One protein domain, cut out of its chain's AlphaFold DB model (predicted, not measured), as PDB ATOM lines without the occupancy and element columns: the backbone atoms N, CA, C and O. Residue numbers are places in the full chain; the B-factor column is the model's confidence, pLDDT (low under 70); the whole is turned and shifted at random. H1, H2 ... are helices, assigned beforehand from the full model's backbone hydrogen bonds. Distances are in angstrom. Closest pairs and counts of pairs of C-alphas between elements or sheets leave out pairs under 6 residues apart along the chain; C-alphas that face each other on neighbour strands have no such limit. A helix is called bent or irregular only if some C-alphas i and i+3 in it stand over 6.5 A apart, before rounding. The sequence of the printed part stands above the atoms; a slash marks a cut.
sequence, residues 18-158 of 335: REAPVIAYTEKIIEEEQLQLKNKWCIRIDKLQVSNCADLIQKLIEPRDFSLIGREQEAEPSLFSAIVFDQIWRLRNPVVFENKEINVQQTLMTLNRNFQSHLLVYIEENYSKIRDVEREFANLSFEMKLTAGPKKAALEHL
ATOM      1  N   ARG A  18     -44.070   5.306  17.486       53.22
ATOM      2  CA  ARG A  18     -44.299   5.095  16.059       53.22
ATOM      3  C   ARG A  18     -42.937   4.889  15.430       53.22
ATOM      4  O   ARG A  18     -42.058   5.743  15.524       53.22
ATOM      5  N   GLU A  19     -42.745   3.726  14.825       52.50
ATOM      6  CA  GLU A  19     -41.605   3.515  13.944       52.50
ATOM      7  C   GLU A  19     -41.666   4.611  12.874       52.50
ATOM      8  O   GLU A  19     -42.675   4.736  12.174       52.50
ATOM      9  N   ALA A  20     -40.627   5.454  12.798       54.12
ATOM     10  CA  ALA A  20     -40.492   6.379  11.684       54.12
ATOM     11  C   ALA A  20     -40.587   5.532  10.407       54.12
ATOM     12  O   ALA A  20     -39.908   4.500  10.338       54.12
ATOM     13  N   PRO A  21     -41.459   5.879   9.442       59.31
ATOM     14  CA  PRO A  21     -41.647   5.052   8.267       59.31
ATOM     15  C   PRO A  21     -40.291   4.938   7.580       59.31
ATOM     16  O   PRO A  21     -39.785   5.916   7.038       59.31
ATOM     17  N   VAL A  22     -39.690   3.745   7.644       59.72
ATOM     18  CA  VAL A  22     -38.380   3.438   7.046       59.72
ATOM     19  C   VAL A  22     -38.351   3.901   5.587       59.72
ATOM     20  O   VAL A  22     -37.333   4.408   5.142       59.72
ATOM     21  N   ILE A  23     -39.514   3.852   4.932       60.59
ATOM     22  CA  ILE A  23     -39.824   4.364   3.594       60.59
ATOM     23  C   ILE A  23     -39.453   5.849   3.418       60.59
ATOM     24  O   ILE A  23     -38.793   6.206   2.455       60.59
ATOM     25  N   ALA A  24     -39.812   6.735   4.350       64.19
ATOM     26  CA  ALA A  24     -39.511   8.166   4.216       64.19
ATOM     27  C   ALA A  24     -38.008   8.458   4.382       64.19
ATOM     28  O   ALA A  24     -37.458   9.384   3.785       64.19
ATOM     29  N   TYR A  25     -37.326   7.661   5.208       68.25
ATOM     30  CA  TYR A  25     -35.882   7.763   5.390       68.25
ATOM     31  C   TYR A  25     -35.115   7.188   4.196       68.25
ATOM     32  O   TYR A  25     -34.135   7.795   3.759       68.25
ATOM     33  N   THR A  26     -35.561   6.052   3.651       67.25
ATOM     34  CA  THR A  26     -34.992   5.491   2.425       67.25
ATOM     35  C   THR A  26     -35.211   6.450   1.262       67.25
ATOM     36  O   THR A  26     -34.235   6.790   0.607       67.25
ATOM     37  N   GLU A  27     -36.412   7.001   1.071       75.81
ATOM     38  CA  GLU A  27     -36.687   8.030   0.055       75.81
ATOM     39  C   GLU A  27     -35.714   9.213   0.150       75.81
ATOM     40  O   GLU A  27     -35.093   9.575  -0.851       75.81
ATOM     41  N   LYS A  28     -35.497   9.751   1.357       75.75
ATOM     42  CA  LYS A  28     -34.576  10.871   1.583       75.75
ATOM     43  C   LYS A  28     -33.116  10.529   1.264       75.75
ATOM     44  O   LYS A  28     -32.433  11.322   0.620       75.75
ATOM     45  N   ILE A  29     -32.625   9.365   1.700       75.69
ATOM     46  CA  ILE A  29     -31.263   8.920   1.362       75.69
ATOM     47  C   ILE A  29     -31.120   8.765  -0.144       75.69
ATOM     48  O   ILE A  29     -30.116   9.198  -0.708       75.69
ATOM     49  N   ILE A  30     -32.118   8.168  -0.796       70.31
ATOM     50  CA  ILE A  30     -32.037   7.945  -2.231       70.31
ATOM     51  C   ILE A  30     -32.025   9.300  -2.949       70.31
ATOM     52  O   ILE A  30     -31.190   9.485  -3.825       70.31
ATOM     53  N   GLU A  31     -32.848  10.280  -2.558       76.06
ATOM     54  CA  GLU A  31     -32.810  11.640  -3.127       76.06
ATOM     55  C   GLU A  31     -31.437  12.321  -2.978       76.06
ATOM     56  O   GLU A  31     -30.944  12.952  -3.921       76.06
ATOM     57  N   GLU A  32     -30.788  12.171  -1.823       77.56
ATOM     58  CA  GLU A  32     -29.436  12.689  -1.588       77.56
ATOM     59  C   GLU A  32     -28.396  11.974  -2.468       77.56
ATOM     60  O   GLU A  32     -27.571  12.633  -3.113       77.56
ATOM     61  N   GLU A  33     -28.464  10.644  -2.583       74.94
ATOM     62  CA  GLU A  33     -27.615   9.862  -3.490       74.94
ATOM     63  C   GLU A  33     -27.878  10.202  -4.964       74.94
ATOM     64  O   GLU A  33     -26.937  10.264  -5.758       74.94
ATOM     65  N   GLN A  34     -29.120  10.524  -5.339       67.44
ATOM     66  CA  GLN A  34     -29.456  10.981  -6.687       67.44
ATOM     67  C   GLN A  34     -28.776  12.292  -7.033       67.44
ATOM     68  O   GLN A  34     -28.240  12.462  -8.132       67.44
ATOM     69  N   LEU A  35     -28.807  13.238  -6.099       70.06
ATOM     70  CA  LEU A  35     -28.152  14.519  -6.282       70.06
ATOM     71  C   LEU A  35     -26.637  14.325  -6.412       70.06
ATOM     72  O   LEU A  35     -26.002  14.958  -7.257       70.06
ATOM     73  N   GLN A  36     -26.064  13.399  -5.640       67.94
ATOM     74  CA  GLN A  36     -24.656  13.031  -5.757       67.94
ATOM     75  C   GLN A  36     -24.330  12.355  -7.093       67.94
ATOM     76  O   GLN A  36     -23.340  12.728  -7.717       67.94
ATOM     77  N   LEU A  37     -25.152  11.423  -7.581       65.19
ATOM     78  CA  LEU A  37     -24.960  10.748  -8.870       65.19
ATOM     79  C   LEU A  37     -25.064  11.728 -10.042       65.19
ATOM     80  O   LEU A  37     -24.190  11.745 -10.910       65.19
ATOM     81  N   LYS A  38     -26.063  12.616 -10.028       65.75
ATOM     82  CA  LYS A  38     -26.167  13.722 -10.990       65.75
ATOM     83  C   LYS A  38     -24.925  14.602 -10.947       65.75
ATOM     84  O   LYS A  38     -24.330  14.860 -11.986       65.75
ATOM     85  N   ASN A  39     -24.449  14.992  -9.772       64.38
ATOM     86  CA  ASN A  39     -23.246  15.817  -9.680       64.38
ATOM     87  C   ASN A  39     -21.963  15.074 -10.097       64.38
ATOM     88  O   ASN A  39     -21.083  15.684 -10.693       64.38
ATOM     89  N   LYS A  40     -21.855  13.770  -9.826       63.59
ATOM     90  CA  LYS A  40     -20.661  12.951 -10.097       63.59
ATOM     91  C   LYS A  40     -20.500  12.590 -11.577       63.59
ATOM     92  O   LYS A  40     -19.371  12.511 -12.051       63.59
ATOM     93  N   TRP A  41     -21.603  12.382 -12.296       61.03
ATOM     94  CA  TRP A  41     -21.592  11.857 -13.669       61.03
ATOM     95  C   TRP A  41     -21.899  12.900 -14.753       61.03
ATOM     96  O   TRP A  41     -21.744  12.611 -15.939       61.03
ATOM     97  N   CYS A  42     -22.324  14.114 -14.386       58.81
ATOM     98  CA  CYS A  42     -22.647  15.157 -15.361       58.81
ATOM     99  C   CYS A  42     -21.423  15.991 -15.753       58.81
ATOM    100  O   CYS A  42     -20.687  16.487 -14.900       58.81
ATOM    101  N   ILE A  43     -21.251  16.215 -17.060       61.44
ATOM    102  CA  ILE A  43     -20.214  17.105 -17.592       61.44
ATOM    103  C   ILE A  43     -20.624  18.551 -17.325       61.44
ATOM    104  O   ILE A  43     -21.656  19.028 -17.803       61.44
ATOM    105  N   ARG A  44     -19.769  19.287 -16.619       64.81
ATOM    106  CA  ARG A  44     -19.878  20.741 -16.492       64.81
ATOM    107  C   ARG A  44     -19.416  21.403 -17.788       64.81
ATOM    108  O   ARG A  44     -18.252  21.768 -17.921       64.81
ATOM    109  N   ILE A  45     -20.334  21.528 -18.754       63.62
ATOM    110  CA  ILE A  45     -20.105  22.207 -20.047       63.62
ATOM    111  C   ILE A  45     -19.514  23.605 -19.829       63.62
ATOM    112  O   ILE A  45     -18.599  24.010 -20.535       63.62
ATOM    113  N   ASP A  46     -19.990  24.306 -18.799       63.97
ATOM    114  CA  ASP A  46     -19.528  25.631 -18.376       63.97
ATOM    115  C   ASP A  46     -18.042  25.674 -17.983       63.97
ATOM    116  O   ASP A  46     -17.418  26.731 -18.035       63.97
ATOM    117  N   LYS A  47     -17.462  24.526 -17.618       67.81
ATOM    118  CA  LYS A  47     -16.047  24.378 -17.258       67.81
ATOM    119  C   LYS A  47     -15.202  23.767 -18.375       67.81
ATOM    120  O   LYS A  47     -13.976  23.797 -18.292       67.81
ATOM    121  N   LEU A  48     -15.828  23.229 -19.421       66.44
ATOM    122  CA  LEU A  48     -15.139  22.618 -20.549       66.44
ATOM    123  C   LEU A  48     -14.796  23.696 -21.588       66.44
ATOM    124  O   LEU A  48     -15.468  23.851 -22.604       66.44
ATOM    125  N   GLN A  49     -13.746  24.472 -21.317       68.56
ATOM    126  CA  GLN A  49     -13.186  25.387 -22.311       68.56
ATOM    127  C   GLN A  49     -12.428  24.567 -23.362       68.56
ATOM    128  O   GLN A  49     -11.348  24.051 -23.082       68.56
ATOM    129  N   VAL A  50     -13.024  24.416 -24.546       72.50
ATOM    130  CA  VAL A  50     -12.445  23.704 -25.695       72.50
ATOM    131  C   VAL A  50     -12.396  24.616 -26.908       72.50
ATOM    132  O   VAL A  50     -13.398  25.219 -27.290       72.50
ATOM    133  N   SER A  51     -11.214  24.707 -27.509       71.75
ATOM    134  CA  SER A  51     -10.938  25.603 -28.640       71.75
ATOM    135  C   SER A  51     -11.043  24.913 -30.004       71.75
ATOM    136  O   SER A  51     -11.296  25.569 -31.012       71.75
ATOM    137  N   ASN A  52     -10.867  23.590 -30.050       68.25
ATOM    138  CA  ASN A  52     -10.925  22.783 -31.269       68.25
ATOM    139  C   ASN A  52     -11.256  21.306 -30.953       68.25
ATOM    140  O   ASN A  52     -11.289  20.892 -29.794       68.25
ATOM    141  N   CYS A  53     -11.509  20.494 -31.985       65.44
ATOM    142  CA  CYS A  53     -11.892  19.085 -31.819       65.44
ATOM    143  C   CYS A  53     -10.792  18.203 -31.203       65.44
ATOM    144  O   CYS A  53     -11.119  17.242 -30.511       65.44
ATOM    145  N   ALA A  54      -9.509  18.503 -31.430       70.19
ATOM    146  CA  ALA A  54      -8.407  17.728 -30.854       70.19
ATOM    147  C   ALA A  54      -8.302  17.958 -29.336       70.19
ATOM    148  O   ALA A  54      -8.188  17.002 -28.574       70.19
ATOM    149  N   ASP A  55      -8.452  19.212 -28.906       72.19
ATOM    150  CA  ASP A  55      -8.535  19.634 -27.502       72.19
ATOM    151  C   ASP A  55      -9.742  18.989 -26.792       72.19
ATOM    152  O   ASP A  55      -9.629  18.476 -25.679       72.19
ATOM    153  N   LEU A  56     -10.885  18.894 -27.484       70.50
ATOM    154  CA  LEU A  56     -12.056  18.164 -26.990       70.50
ATOM    155  C   LEU A  56     -11.772  16.673 -26.789       70.50
ATOM    156  O   LEU A  56     -12.076  16.141 -25.725       70.50
ATOM    157  N   ILE A  57     -11.196  15.991 -27.782       68.31
ATOM    158  CA  ILE A  57     -10.903  14.553 -27.692       68.31
ATOM    159  C   ILE A  57      -9.898  14.280 -26.568       68.31
ATOM    160  O   ILE A  57     -10.093  13.350 -25.790       68.31
ATOM    161  N   GLN A  58      -8.864  15.109 -26.430       71.38
ATOM    162  CA  GLN A  58      -7.856  14.936 -25.388       71.38
ATOM    163  C   GLN A  58      -8.437  15.135 -23.984       71.38
ATOM    164  O   GLN A  58      -8.197  14.315 -23.098       71.38
ATOM    165  N   LYS A  59      -9.288  16.152 -23.799       68.50
ATOM    166  CA  LYS A  59     -10.030  16.348 -22.547       68.50
ATOM    167  C   LYS A  59     -11.002  15.195 -22.271       68.50
ATOM    168  O   LYS A  59     -11.118  14.767 -21.133       68.50
ATOM    169  N   LEU A  60     -11.666  14.645 -23.288       65.12
ATOM    170  CA  LEU A  60     -12.578  13.503 -23.138       65.12
ATOM    171  C   LEU A  60     -11.870  12.190 -22.762       65.12
ATOM    172  O   LEU A  60     -12.462  11.376 -22.055       65.12
ATOM    173  N   ILE A  61     -10.627  11.990 -23.211       64.44
ATOM    174  CA  ILE A  61      -9.799  10.821 -22.868       64.44
ATOM    175  C   ILE A  61      -9.225  10.944 -21.447       64.44
ATOM    176  O   ILE A  61      -9.145   9.943 -20.736       64.44
ATOM    177  N   GLU A  62      -8.877  12.156 -21.004       63.38
ATOM    178  CA  GLU A  62      -8.417  12.432 -19.639       63.38
ATOM    179  C   GLU A  62      -9.350  13.417 -18.917       63.38
ATOM    180  O   GLU A  62      -9.021  14.596 -18.759       63.38
ATOM    181  N   PRO A  63     -10.507  12.957 -18.408       57.78
ATOM    182  CA  PRO A  63     -11.540  13.839 -17.870       57.78
ATOM    183  C   PRO A  63     -11.219  14.433 -16.482       57.78
ATOM    184  O   PRO A  63     -12.126  14.796 -15.735       57.78
ATOM    185  N   ARG A  64      -9.937  14.555 -16.113       57.16
ATOM    186  CA  ARG A  64      -9.470  14.895 -14.755       57.16
ATOM    187  C   ARG A  64      -9.917  16.282 -14.275       57.16
ATOM    188  O   ARG A  64     -10.089  16.468 -13.076       57.16
ATOM    189  N   ASP A  65     -10.147  17.223 -15.193       54.00
ATOM    190  CA  ASP A  65     -10.398  18.635 -14.851       54.00
ATOM    191  C   ASP A  65     -11.886  19.018 -14.786       54.00
ATOM    192  O   ASP A  65     -12.248  20.061 -14.240       54.00
ATOM    193  N   PHE A  66     -12.770  18.195 -15.353       54.88
ATOM    194  CA  PHE A  66     -14.207  18.491 -15.455       54.88
ATOM    195  C   PHE A  66     -15.105  17.343 -14.986       54.88
ATOM    196  O   PHE A  66     -16.320  17.531 -14.894       54.88
ATOM    197  N   SER A  67     -14.521  16.186 -14.663       54.47
ATOM    198  CA  SER A  67     -15.198  15.078 -14.000       54.47
ATOM    199  C   SER A  67     -14.986  15.145 -12.491       54.47
ATOM    200  O   SER A  67     -13.869  15.310 -12.011       54.47
ATOM    201  N   LEU A  68     -16.069  15.002 -11.725       54.75
ATOM    202  CA  LEU A  68     -16.054  14.967 -10.256       54.75
ATOM    203  C   LEU A  68     -15.846  13.537  -9.714       54.75
ATOM    204  O   LEU A  68     -16.169  13.248  -8.561       54.75
ATOM    205  N   ILE A  69     -15.333  12.620 -10.541       53.16
ATOM    206  CA  ILE A  69     -15.093  11.224 -10.166       53.16
ATOM    207  C   ILE A  69     -13.917  11.159  -9.177       53.16
ATOM    208  O   ILE A  69     -12.755  11.331  -9.536       53.16
ATOM    209  N   GLY A  70     -14.234  10.919  -7.901       50.97
ATOM    210  CA  GLY A  70     -13.254  10.616  -6.858       50.97
ATOM    211  C   GLY A  70     -12.516   9.297  -7.120       50.97
ATOM    212  O   GLY A  70     -13.075   8.374  -7.710       50.97
ATOM    213  N   ARG A  71     -11.265   9.215  -6.649       47.00
ATOM    214  CA  ARG A  71     -10.261   8.157  -6.901       47.00
ATOM    215  C   ARG A  71     -10.643   6.702  -6.540       47.00
ATOM    216  O   ARG A  71      -9.798   5.831  -6.675       47.00
ATOM    217  N   GLU A  72     -11.861   6.406  -6.090       48.88
ATOM    218  CA  GLU A  72     -12.201   5.102  -5.482       48.88
ATOM    219  C   GLU A  72     -12.959   4.101  -6.377       48.88
ATOM    220  O   GLU A  72     -13.277   3.008  -5.920       48.88
ATOM    221  N   GLN A  73     -13.239   4.396  -7.650       52.81
ATOM    222  CA  GLN A  73     -13.955   3.456  -8.534       52.81
ATOM    223  C   GLN A  73     -13.255   3.298  -9.889       52.81
ATOM    224  O   GLN A  73     -13.664   3.886 -10.884       52.81
ATOM    225  N   GLU A  74     -12.198   2.481  -9.924       44.09
ATOM    226  CA  GLU A  74     -11.451   2.126 -11.147       44.09
ATOM    227  C   GLU A  74     -11.978   0.871 -11.881       44.09
ATOM    228  O   GLU A  74     -11.412   0.484 -12.898       44.09
ATOM    229  N   ALA A  75     -13.055   0.220 -11.421       41.75
ATOM    230  CA  ALA A  75     -13.430  -1.120 -11.910       41.75
ATOM    231  C   ALA A  75     -14.798  -1.246 -12.609       41.75
ATOM    232  O   ALA A  75     -15.227  -2.361 -12.894       41.75
ATOM    233  N   GLU A  76     -15.478  -0.146 -12.922       49.06
ATOM    234  CA  GLU A  76     -16.694  -0.174 -13.748       49.06
ATOM    235  C   GLU A  76     -16.403   0.541 -15.074       49.06
ATOM    236  O   GLU A  76     -15.845   1.646 -15.042       49.06
ATOM    237  N   PRO A  77     -16.756  -0.032 -16.245       52.06
ATOM    238  CA  PRO A  77     -16.741   0.707 -17.497       52.06
ATOM    239  C   PRO A  77     -17.789   1.805 -17.362       52.06
ATOM    240  O   PRO A  77     -18.976   1.595 -17.589       52.06
ATOM    241  N   SER A  78     -17.335   2.970 -16.903       69.38
ATOM    242  CA  SER A  78     -18.192   4.102 -16.626       69.38
ATOM    243  C   SER A  78     -19.080   4.329 -17.850       69.38
ATOM    244  O   SER A  78     -18.578   4.500 -18.960       69.38
ATOM    245  N   LEU A  79     -20.403   4.315 -17.662       71.81
ATOM    246  CA  LEU A  79     -21.399   4.819 -18.618       71.81
ATOM    247  C   LEU A  79     -20.921   6.127 -19.289       71.81
ATOM    248  O   LEU A  79     -21.188   6.348 -20.467       71.81
ATOM    249  N   PHE A  80     -20.124   6.927 -18.563       71.31
ATOM    250  CA  PHE A  80     -19.266   7.988 -19.087       71.31
ATOM    251  C   PHE A  80     -18.458   7.598 -20.324       71.31
ATOM    252  O   PHE A  80     -18.712   8.088 -21.421       71.31
ATOM    253  N   SER A  81     -17.505   6.692 -20.160       73.12
ATOM    254  CA  SER A  81     -16.637   6.206 -21.220       73.12
ATOM    255  C   SER A  81     -17.442   5.656 -22.397       73.12
ATOM    256  O   SER A  81     -17.154   6.009 -23.536       73.12
ATOM    257  N   ALA A  82     -18.490   4.862 -22.149       78.12
ATOM    258  CA  ALA A  82     -19.316   4.289 -23.216       78.12
ATOM    259  C   ALA A  82     -20.002   5.365 -24.080       78.12
ATOM    260  O   ALA A  82     -19.947   5.305 -25.309       78.12
ATOM    261  N   ILE A  83     -20.596   6.382 -23.449       80.56
ATOM    262  CA  ILE A  83     -21.277   7.482 -24.145       80.56
ATOM    263  C   ILE A  83     -20.267   8.395 -24.861       80.56
ATOM    264  O   ILE A  83     -20.531   8.853 -25.974       80.56
ATOM    265  N   VAL A  84     -19.090   8.631 -24.272       77.88
ATOM    266  CA  VAL A  84     -17.999   9.373 -24.926       77.88
ATOM    267  C   VAL A  84     -17.499   8.633 -26.169       77.88
ATOM    268  O   VAL A  84     -17.368   9.250 -27.227       77.88
ATOM    269  N   PHE A  85     -17.259   7.322 -26.078       78.56
ATOM    270  CA  PHE A  85     -16.816   6.517 -27.216       78.56
ATOM    271  C   PHE A  85     -17.871   6.450 -28.327       78.56
ATOM    272  O   PHE A  85     -17.504   6.603 -29.494       78.56
ATOM    273  N   ASP A  86     -19.160   6.302 -27.995       83.94
ATOM    274  CA  ASP A  86     -20.248   6.371 -28.985       83.94
ATOM    275  C   ASP A  86     -20.246   7.724 -29.709       83.94
ATOM    276  O   ASP A  86     -20.322   7.790 -30.938       83.94
ATOM    277  N   GLN A  87     -20.063   8.818 -28.964       81.56
ATOM    278  CA  GLN A  87     -20.033  10.149 -29.555       81.56
ATOM    279  C   GLN A  87     -18.810  10.358 -30.459       81.56
ATOM    280  O   GLN A  87     -18.957  10.887 -31.562       81.56
ATOM    281  N   ILE A  88     -17.619   9.913 -30.050       78.25
ATOM    282  CA  ILE A  88     -16.409   9.959 -30.890       78.25
ATOM    283  C   ILE A  88     -16.621   9.140 -32.169       78.25
ATOM    284  O   ILE A  88     -16.309   9.608 -33.265       78.25
ATOM    285  N   TRP A  89     -17.200   7.943 -32.050       81.62
ATOM    286  CA  TRP A  89     -17.474   7.070 -33.187       81.62
ATOM    287  C   TRP A  89     -18.456   7.702 -34.183       81.62
ATOM    288  O   TRP A  89     -18.203   7.692 -35.389       81.62
ATOM    289  N   ARG A  90     -19.536   8.330 -33.696       82.31
ATOM    290  CA  ARG A  90     -20.515   9.053 -34.530       82.31
ATOM    291  C   ARG A  90     -19.905  10.230 -35.290       82.31
ATOM    292  O   ARG A  90     -20.305  10.495 -36.421       82.31
ATOM    293  N   LEU A  91     -18.958  10.939 -34.681       78.31
ATOM    294  CA  LEU A  91     -18.307  12.108 -35.282       78.31
ATOM    295  C   LEU A  91     -17.180  11.737 -36.248       78.31
ATOM    296  O   LEU A  91     -16.869  12.518 -37.145       78.31
ATOM    297  N   ARG A  92     -16.583  10.550 -36.098       77.44
ATOM    298  CA  ARG A  92     -15.463  10.091 -36.926       77.44
ATOM    299  C   ARG A  92     -15.792  10.136 -38.413       77.44
ATOM    300  O   ARG A  92     -15.012  10.686 -39.183       77.44
ATOM    301  N   ASN A  93     -16.922   9.560 -38.821       77.69
ATOM    302  CA  ASN A  93     -17.213   9.412 -40.245       77.69
ATOM    303  C   ASN A  93     -17.435  10.766 -40.959       77.69
ATOM    304  O   ASN A  93     -16.772  10.996 -41.972       77.69
ATOM    305  N   PRO A  94     -18.247  11.698 -40.418       79.12
ATOM    306  CA  PRO A  94     -18.426  13.029 -41.008       79.12
ATOM    307  C   PRO A  94     -17.148  13.878 -41.067       79.12
ATOM    308  O   PRO A  94     -16.962  14.665 -41.991       79.12
ATOM    309  N   VAL A  95     -16.248  13.733 -40.092       75.69
ATOM    310  CA  VAL A  95     -14.993  14.507 -40.066       75.69
ATOM    311  C   VAL A  95     -13.974  13.936 -41.031       75.69
ATOM    312  O   VAL A  95     -13.384  14.674 -41.808       75.69
ATOM    313  N   VAL A  96     -13.750  12.622 -40.966       73.75
ATOM    314  CA  VAL A  96     -12.647  11.969 -41.676       73.75
ATOM    315  C   VAL A  96     -12.975  11.755 -43.151       73.75
ATOM    316  O   VAL A  96     -12.086  11.881 -43.986       73.75
ATOM    317  N   PHE A  97     -14.230  11.434 -43.481       75.19
ATOM    318  CA  PHE A  97     -14.609  11.059 -44.849       75.19
ATOM    319  C   PHE A  97     -15.411  12.136 -45.583       75.19
ATOM    320  O   PHE A  97     -15.332  12.203 -46.806       75.19
ATOM    321  N   GLU A  98     -16.155  12.986 -44.870       80.56
ATOM    322  CA  GLU A  98     -16.996  14.033 -45.483       80.56
ATOM    323  C   GLU A  98     -16.406  15.445 -45.337       80.56
ATOM    324  O   GLU A  98     -16.956  16.397 -45.886       80.56
ATOM    325  N   ASN A  99     -15.284  15.587 -44.617       78.06
ATOM    326  CA  ASN A  99     -14.587  16.853 -44.360       78.06
ATOM    327  C   ASN A  99     -15.507  17.952 -43.784       78.06
ATOM    328  O   ASN A  99     -15.368  19.140 -44.080       78.06
ATOM    329  N   LYS A 100     -16.495  17.537 -42.985       81.12
ATOM    330  CA  LYS A 100     -17.538  18.406 -42.442       81.12
ATOM    331  C   LYS A 100     -17.040  19.142 -41.201       81.12
ATOM    332  O   LYS A 100     -16.540  18.520 -40.263       81.12
ATOM    333  N   GLU A 101     -17.249  20.457 -41.148       77.31
ATOM    334  CA  GLU A 101     -16.985  21.231 -39.933       77.31
ATOM    335  C   GLU A 101     -17.963  20.835 -38.815       77.31
ATOM    336  O   GLU A 101     -19.186  20.902 -38.970       77.31
ATOM    337  N   ILE A 102     -17.423  20.408 -37.668       79.19
ATOM    338  CA  ILE A 102     -18.225  20.096 -36.484       79.19
ATOM    339  C   ILE A 102     -18.445  21.361 -35.662       79.19
ATOM    340  O   ILE A 102     -17.500  22.010 -35.216       79.19
ATOM    341  N   ASN A 103     -19.705  21.616 -35.314       83.62
ATOM    342  CA  ASN A 103     -20.029  22.518 -34.220       83.62
ATOM    343  C   ASN A 103     -19.748  21.830 -32.868       83.62
ATOM    344  O   ASN A 103     -20.509  20.975 -32.397       83.62
ATOM    345  N   VAL A 104     -18.624  22.207 -32.254       76.00
ATOM    346  CA  VAL A 104     -18.135  21.666 -30.975       76.00
ATOM    347  C   VAL A 104     -19.151  21.884 -29.845       76.00
ATOM    348  O   VAL A 104     -19.405  20.973 -29.060       76.00
ATOM    349  N   GLN A 105     -19.801  23.051 -29.803       77.56
ATOM    350  CA  GLN A 105     -20.792  23.388 -28.773       77.56
ATOM    351  C   GLN A 105     -22.056  22.528 -28.893       77.56
ATOM    352  O   GLN A 105     -22.547  21.986 -27.902       77.56
ATOM    353  N   GLN A 106     -22.546  22.323 -30.117       83.31
ATOM    354  CA  GLN A 106     -23.703  21.464 -30.373       83.31
ATOM    355  C   GLN A 106     -23.420  19.998 -30.016       83.31
ATOM    356  O   GLN A 106     -24.277  19.295 -29.471       83.31
ATOM    357  N   THR A 107     -22.203  19.540 -30.299       81.06
ATOM    358  CA  THR A 107     -21.734  18.193 -29.955       81.06
ATOM    359  C   THR A 107     -21.703  17.991 -28.445       81.06
ATOM    360  O   THR A 107     -22.203  16.988 -27.941       81.06
ATOM    361  N   LEU A 108     -21.179  18.972 -27.713       78.88
ATOM    362  CA  LEU A 108     -21.078  18.935 -26.261       78.88
ATOM    363  C   LEU A 108     -22.456  18.974 -25.576       78.88
ATOM    364  O   LEU A 108     -22.699  18.225 -24.628       78.88
ATOM    365  N   MET A 109     -23.393  19.769 -26.102       81.94
ATOM    366  CA  MET A 109     -24.794  19.766 -25.662       81.94
ATOM    367  C   MET A 109     -25.470  18.409 -25.888       81.94
ATOM    368  O   MET A 109     -26.175  17.912 -25.009       81.94
ATOM    369  N   THR A 110     -25.232  17.790 -27.047       84.81
ATOM    370  CA  THR A 110     -25.771  16.460 -27.379       84.81
ATOM    371  C   THR A 110     -25.205  15.390 -26.447       84.81
ATOM    372  O   THR A 110     -25.958  14.589 -25.898       84.81
ATOM    373  N   LEU A 111     -23.895  15.432 -26.196       82.62
ATOM    374  CA  LEU A 111     -23.212  14.530 -25.277       82.62
ATOM    375  C   LEU A 111     -23.797  14.628 -23.859       82.62
ATOM    376  O   LEU A 111     -24.192  13.618 -23.280       82.62
ATOM    377  N   ASN A 112     -23.936  15.843 -23.321       81.38
ATOM    378  CA  ASN A 112     -24.535  16.058 -22.003       81.38
ATOM    379  C   ASN A 112     -26.004  15.607 -21.944       81.38
ATOM    380  O   ASN A 112     -26.426  15.012 -20.958       81.38
ATOM    381  N   ARG A 113     -26.790  15.826 -23.004       85.69
ATOM    382  CA  ARG A 113     -28.174  15.336 -23.072       85.69
ATOM    383  C   ARG A 113     -28.242  13.808 -23.014       85.69
ATOM    384  O   ARG A 113     -29.093  13.271 -22.303       85.69
ATOM    385  N   ASN A 114     -27.360  13.116 -23.732       85.25
ATOM    386  CA  ASN A 114     -27.288  11.654 -23.711       85.25
ATOM    387  C   ASN A 114     -26.904  11.148 -22.317       85.25
ATOM    388  O   ASN A 114     -27.532  10.218 -21.812       85.25
ATOM    389  N   PHE A 115     -25.960  11.824 -21.654       81.69
ATOM    390  CA  PHE A 115     -25.604  11.544 -20.263       81.69
ATOM    391  C   PHE A 115     -26.781  11.650 -19.307       81.69
ATOM    392  O   PHE A 115     -27.076  10.696 -18.592       81.69
ATOM    393  N   GLN A 116     -27.476  12.785 -19.327       81.31
ATOM    394  CA  GLN A 116     -28.644  13.008 -18.475       81.31
ATOM    395  C   GLN A 116     -29.725  11.954 -18.724       81.31
ATOM    396  O   GLN A 116     -30.324  11.450 -17.780       81.31
ATOM    397  N   SER A 117     -29.951  11.592 -19.989       86.56
ATOM    398  CA  SER A 117     -30.981  10.621 -20.366       86.56
ATOM    399  C   SER A 117     -30.670   9.227 -19.820       86.56
ATOM    400  O   SER A 117     -31.516   8.630 -19.162       86.56
ATOM    401  N   HIS A 118     -29.451   8.720 -20.033       83.62
ATOM    402  CA  HIS A 118     -29.060   7.413 -19.498       83.62
ATOM    403  C   HIS A 118     -29.014   7.395 -17.971       83.62
ATOM    404  O   HIS A 118     -29.405   6.404 -17.358       83.62
ATOM    405  N   LEU A 119     -28.572   8.494 -17.356       81.31
ATOM    406  CA  LEU A 119     -28.568   8.617 -15.909       81.31
ATOM    407  C   LEU A 119     -29.995   8.548 -15.348       81.31
ATOM    408  O   LEU A 119     -30.227   7.808 -14.403       81.31
ATOM    409  N   LEU A 120     -30.965   9.251 -15.941       83.94
ATOM    410  CA  LEU A 120     -32.363   9.201 -15.495       83.94
ATOM    411  C   LEU A 120     -32.956   7.791 -15.574       83.94
ATOM    412  O   LEU A 120     -33.597   7.366 -14.618       83.94
ATOM    413  N   VAL A 121     -32.694   7.060 -16.660       86.94
ATOM    414  CA  VAL A 121     -33.152   5.668 -16.810       86.94
ATOM    415  C   VAL A 121     -32.530   4.771 -15.741       86.94
ATOM    416  O   VAL A 121     -33.240   4.032 -15.067       86.94
ATOM    417  N   TYR A 122     -31.216   4.878 -15.520       82.56
ATOM    418  CA  TYR A 122     -30.527   4.111 -14.480       82.56
ATOM    419  C   TYR A 122     -31.117   4.375 -13.089       82.56
ATOM    420  O   TYR A 122     -31.336   3.461 -12.296       82.56
ATOM    421  N   ILE A 123     -31.392   5.640 -12.793       81.25
ATOM    422  CA  ILE A 123     -31.999   6.067 -11.538       81.25
ATOM    423  C   ILE A 123     -33.395   5.461 -11.384       81.25
ATOM    424  O   ILE A 123     -33.686   4.837 -10.363       81.25
ATOM    425  N   GLU A 124     -34.239   5.614 -12.401       84.88
ATOM    426  CA  GLU A 124     -35.614   5.124 -12.412       84.88
ATOM    427  C   GLU A 124     -35.686   3.603 -12.233       84.88
ATOM    428  O   GLU A 124     -36.457   3.113 -11.405       84.88
ATOM    429  N   GLU A 125     -34.837   2.852 -12.936       85.25
ATOM    430  CA  GLU A 125     -34.756   1.399 -12.802       85.25
ATOM    431  C   GLU A 125     -34.379   0.970 -11.381       85.25
ATOM    432  O   GLU A 125     -34.973   0.038 -10.836       85.25
ATOM    433  N   ASN A 126     -33.407   1.643 -10.760       85.06
ATOM    434  CA  ASN A 126     -33.000   1.327  -9.391       85.06
ATOM    435  C   ASN A 126     -34.105   1.653  -8.382       85.06
ATOM    436  O   ASN A 126     -34.389   0.828  -7.516       85.06
ATOM    437  N   TYR A 127     -34.793   2.788  -8.532       81.00
ATOM    438  CA  TYR A 127     -35.968   3.099  -7.712       81.00
ATOM    439  C   TYR A 127     -37.079   2.068  -7.884       81.00
ATOM    440  O   TYR A 127     -37.717   1.686  -6.905       81.00
ATOM    441  N   SER A 128     -37.329   1.607  -9.109       85.38
ATOM    442  CA  SER A 128     -38.345   0.582  -9.336       85.38
ATOM    443  C   SER A 128     -37.981  -0.721  -8.623       85.38
ATOM    444  O   SER A 128     -38.809  -1.244  -7.884       85.38
ATOM    445  N   LYS A 129     -36.724  -1.173  -8.734       87.50
ATOM    446  CA  LYS A 129     -36.228  -2.370  -8.032       87.50
ATOM    447  C   LYS A 129     -36.359  -2.246  -6.514       87.50
ATOM    448  O   LYS A 129     -36.789  -3.193  -5.865       87.50
ATOM    449  N   ILE A 130     -36.007  -1.090  -5.950       82.88
ATOM    450  CA  ILE A 130     -36.129  -0.843  -4.507       82.88
ATOM    451  C   ILE A 130     -37.598  -0.918  -4.078       82.88
ATOM    452  O   ILE A 130     -37.916  -1.652  -3.146       82.88
ATOM    453  N   ARG A 131     -38.506  -0.245  -4.797       84.38
ATOM    454  CA  ARG A 131     -39.947  -0.281  -4.493       84.38
ATOM    455  C   ARG A 131     -40.541  -1.685  -4.582       84.38
ATOM    456  O   ARG A 131     -41.414  -2.033  -3.788       84.38
ATOM    457  N   ASP A 132     -40.087  -2.491  -5.536       87.75
ATOM    458  CA  ASP A 132     -40.534  -3.878  -5.671       87.75
ATOM    459  C   ASP A 132     -40.072  -4.721  -4.473       87.75
ATOM    460  O   ASP A 132     -40.874  -5.445  -3.882       87.75
ATOM    461  N   VAL A 133     -38.818  -4.558  -4.038       89.75
ATOM    462  CA  VAL A 133     -38.294  -5.217  -2.830       89.75
ATOM    463  C   VAL A 133     -39.051  -4.780  -1.575       89.75
ATOM    464  O   VAL A 133     -39.406  -5.621  -0.748       89.75
ATOM    465  N   GLU A 134     -39.343  -3.488  -1.423       81.88
ATOM    466  CA  GLU A 134     -40.115  -2.969  -0.288       81.88
ATOM    467  C   GLU A 134     -41.541  -3.544  -0.255       81.88
ATOM    468  O   GLU A 134     -42.038  -3.909   0.816       81.88
ATOM    469  N   ARG A 135     -42.186  -3.697  -1.419       86.94
ATOM    470  CA  ARG A 135     -43.507  -4.332  -1.539       86.94
ATOM    471  C   ARG A 135     -43.473  -5.799  -1.116       86.94
ATOM    472  O   ARG A 135     -44.335  -6.226  -0.348       86.94
ATOM    473  N   GLU A 136     -42.482  -6.559  -1.576       90.88
ATOM    474  CA  GLU A 136     -42.312  -7.962  -1.186       90.88
ATOM    475  C   GLU A 136     -42.020  -8.106   0.310       90.88
ATOM    476  O   GLU A 136     -42.582  -8.975   0.979       90.88
ATOM    477  N   PHE A 137     -41.216  -7.206   0.880       86.88
ATOM    478  CA  PHE A 137     -40.970  -7.184   2.318       86.88
ATOM    479  C   PHE A 137     -42.255  -6.908   3.114       86.88
ATOM    480  O   PHE A 137     -42.528  -7.579   4.116       86.88
ATOM    481  N   ALA A 138     -43.077  -5.959   2.659       85.25
ATOM    482  CA  ALA A 138     -44.374  -5.672   3.264       85.25
ATOM    483  C   ALA A 138     -45.327  -6.881   3.181       85.25
ATOM    484  O   ALA A 138     -45.955  -7.234   4.184       85.25
ATOM    485  N   ASN A 139     -45.386  -7.551   2.026       88.19
ATOM    486  CA  ASN A 139     -46.180  -8.764   1.819       88.19
ATOM    487  C   ASN A 139     -45.735  -9.899   2.750       88.19
ATOM    488  O   ASN A 139     -46.561 -10.472   3.464       88.19
ATOM    489  N   LEU A 140     -44.431 -10.180   2.811       87.75
ATOM    490  CA  LEU A 140     -43.873 -11.235   3.656       87.75
ATOM    491  C   LEU A 140     -44.115 -10.958   5.147       87.75
ATOM    492  O   LEU A 140     -44.487 -11.852   5.910       87.75
ATOM    493  N   SER A 141     -43.959  -9.701   5.573       83.00
ATOM    494  CA  SER A 141     -44.263  -9.267   6.941       83.00
ATOM    495  C   SER A 141     -45.738  -9.487   7.293       83.00
ATOM    496  O   SER A 141     -46.066  -9.955   8.390       83.00
ATOM    497  N   PHE A 142     -46.647  -9.197   6.358       83.75
ATOM    498  CA  PHE A 142     -48.073  -9.453   6.531       83.75
ATOM    499  C   PHE A 142     -48.388 -10.956   6.616       83.75
ATOM    500  O   PHE A 142     -49.101 -11.381   7.528       83.75
ATOM    501  N   GLU A 143     -47.797 -11.780   5.751       83.88
ATOM    502  CA  GLU A 143     -47.960 -13.238   5.773       83.88
ATOM    503  C   GLU A 143     -47.446 -13.863   7.082       83.88
ATOM    504  O   GLU A 143     -48.120 -14.697   7.699       83.88
ATOM    505  N   MET A 144     -46.294 -13.407   7.584       81.50
ATOM    506  CA  MET A 144     -45.786 -13.811   8.899       81.50
ATOM    507  C   MET A 144     -46.776 -13.481  10.024       81.50
ATOM    508  O   MET A 144     -46.980 -14.297  10.926       81.50
ATOM    509  N   LYS A 145     -47.425 -12.310   9.983       81.81
ATOM    510  CA  LYS A 145     -48.441 -11.923  10.978       81.81
ATOM    511  C   LYS A 145     -49.691 -12.804  10.897       81.81
ATOM    512  O   LYS A 145     -50.206 -13.205  11.941       81.81
ATOM    513  N   LEU A 146     -50.150 -13.148   9.692       74.81
ATOM    514  CA  LEU A 146     -51.301 -14.037   9.495       74.81
ATOM    515  C   LEU A 146     -51.023 -15.469   9.977       74.81
ATOM    516  O   LEU A 146     -51.864 -16.090  10.630       74.81
ATOM    517  N   THR A 147     -49.827 -15.990   9.709       76.81
ATOM    518  CA  THR A 147     -49.432 -17.358  10.089       76.81
ATOM    519  C   THR A 147     -49.036 -17.493  11.563       76.81
ATOM    520  O   THR A 147     -49.106 -18.590  12.132       76.81
ATOM    521  N   ALA A 148     -48.683 -16.390  12.232       74.25
ATOM    522  CA  ALA A 148     -48.322 -16.390  13.647       74.25
ATOM    523  C   ALA A 148     -49.476 -16.831  14.565       74.25
ATOM    524  O   ALA A 148     -49.224 -17.500  15.569       74.25
ATOM    525  N   GLY A 149     -50.729 -16.508  14.229       76.06
ATOM    526  CA  GLY A 149     -51.904 -16.836  15.048       76.06
ATOM    527  C   GLY A 149     -52.103 -18.348  15.244       76.06
ATOM    528  O   GLY A 149     -51.996 -18.828  16.378       76.06
ATOM    529  N   PRO A 150     -52.331 -19.123  14.166       78.56
ATOM    530  CA  PRO A 150     -52.524 -20.573  14.252       78.56
ATOM    531  C   PRO A 150     -51.335 -21.302  14.890       78.56
ATOM    532  O   PRO A 150     -51.523 -22.175  15.741       78.56
ATOM    533  N   LYS A 151     -50.102 -20.906  14.543       79.94
ATOM    534  CA  LYS A 151     -48.878 -21.494  15.107       79.94
ATOM    535  C   LYS A 151     -48.767 -21.238  16.613       79.94
ATOM    536  O   LYS A 151     -48.474 -22.162  17.370       79.94
ATOM    537  N   LYS A 152     -49.038 -20.010  17.065       82.88
ATOM    538  CA  LYS A 152     -49.025 -19.648  18.490       82.88
ATOM    539  C   LYS A 152     -50.112 -20.392  19.269       82.88
ATOM    540  O   LYS A 152     -49.819 -20.939  20.327       82.88
ATOM    541  N   ALA A 153     -51.326 -20.484  18.724       81.06
ATOM    542  CA  ALA A 153     -52.428 -21.217  19.347       81.06
ATOM    543  C   ALA A 153     -52.123 -22.720  19.488       81.06
ATOM    544  O   ALA A 153     -52.368 -23.306  20.543       81.06
ATOM    545  N   ALA A 154     -51.534 -23.340  18.459       86.44
ATOM    546  CA  ALA A 154     -51.118 -24.740  18.506       86.44
ATOM    547  C   ALA A 154     -50.039 -24.988  19.575       86.44
ATOM    548  O   ALA A 154     -50.162 -25.925  20.367       86.44
ATOM    549  N   LEU A 155     -49.017 -24.126  19.645       87.44
ATOM    550  CA  LEU A 155     -47.975 -24.203  20.672       87.44
ATOM    551  C   LEU A 155     -48.544 -24.014  22.085       87.44
ATOM    552  O   LEU A 155     -48.173 -24.746  23.002       87.44
ATOM    553  N   GLU A 156     -49.477 -23.081  22.270       92.50
ATOM    554  CA  GLU A 156     -50.113 -22.856  23.568       92.50
ATOM    555  C   GLU A 156     -50.993 -24.038  23.998       92.50
ATOM    556  O   GLU A 156     -50.969 -24.449  25.159       92.50
ATOM    557  N   HIS A 157     -51.723 -24.650  23.063       92.75
ATOM    558  CA  HIS A 157     -52.487 -25.866  23.327       92.75
ATOM    559  C   HIS A 157     -51.582 -27.048  23.712       92.75
ATOM    560  O   HIS A 157     -51.890 -27.773  24.662       92.75
ATOM    561  N   LEU A 158     -50.441 -27.226  23.032       93.75
ATOM    562  CA  LEU A 158     -49.447 -28.237  23.407       93.75
ATOM    563  C   LEU A 158     -48.873 -27.973  24.804       93.75
ATOM    564  O   LEU A 158     -48.796 -28.900  25.607       93.75
TER     565      LEU A 158
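AT A GLANCE: This is residues 18 to 158 of the 335 residues of an uncharacterized protein of Fagus sylvatica (UniProt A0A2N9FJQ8). One very long helix, H4, makes the longest axis; near its first end H3 folds back along it as a helical hairpin, with small H2 near H3, and H1 runs beside a stretch farther along H4. The far end of H4, residues 135 to 158, sticks out as a free arm. The printed part has 141 residues with four named helices, H1, H2, H3 and H4 in chain order, and no named strand; the class is all helix. The whole is extended, with a radius of gyration of the C-alphas of 24.5 A and spans of 88 by 29 by 25 A.

IN THESE COORDINATES: Find C-alpha 22 at (-38.380, 3.438, 7.046); from there H1 runs through residues 22 to 41, 28.0 A long. H2 follows at residues 53 to 61, 12.4 A. H3 spans residues 79 to 96, 25.7 A, and is only just irregular: C-alphas 90 and 93 are 6.6 A apart. H4, residues 104 to 158, runs 80.2 A to C-alpha 158 at (-49.447, -28.237, 23.407), with a kink of 30 degrees near residue 148.

HOW THE PARTS SIT: Look at residues 34 to 41 of H1, which alone touch H4, at its residues 115 to 123; the closest C-alphas, of Gln 34 and Ile 123, are 7.4 A apart. The two run opposite ways at a shallow tilt of 21 degrees. H2 and H3 are close but not clearly touching, with the C-alphas of Leu 60 and Val 84 closest at 7.0 A. H3 and H4 form a hairpin and touch, the closest C-alphas being those of Gln 87 and Leu 111, 6.9 A apart, at a shallow tilt of 27 degrees. Every O i to N i+4 pair is within hydrogen-bond range in H1 and H2, against 12 of 14 in H3 and 49 of 51 in H4.

THE WHOLE: The C-alphas farthest apart, of Asn 99 and His 157, are 88.6 A apart. The printed part has no cut; the links H1 to H2 and H2 to H3 are long, and residues 71 to 77 of the latter stand free. Look in the B-factor column for pLDDT under 70 at 47 residues, among them 18 to 26, 36 to 49 and 59 to 78.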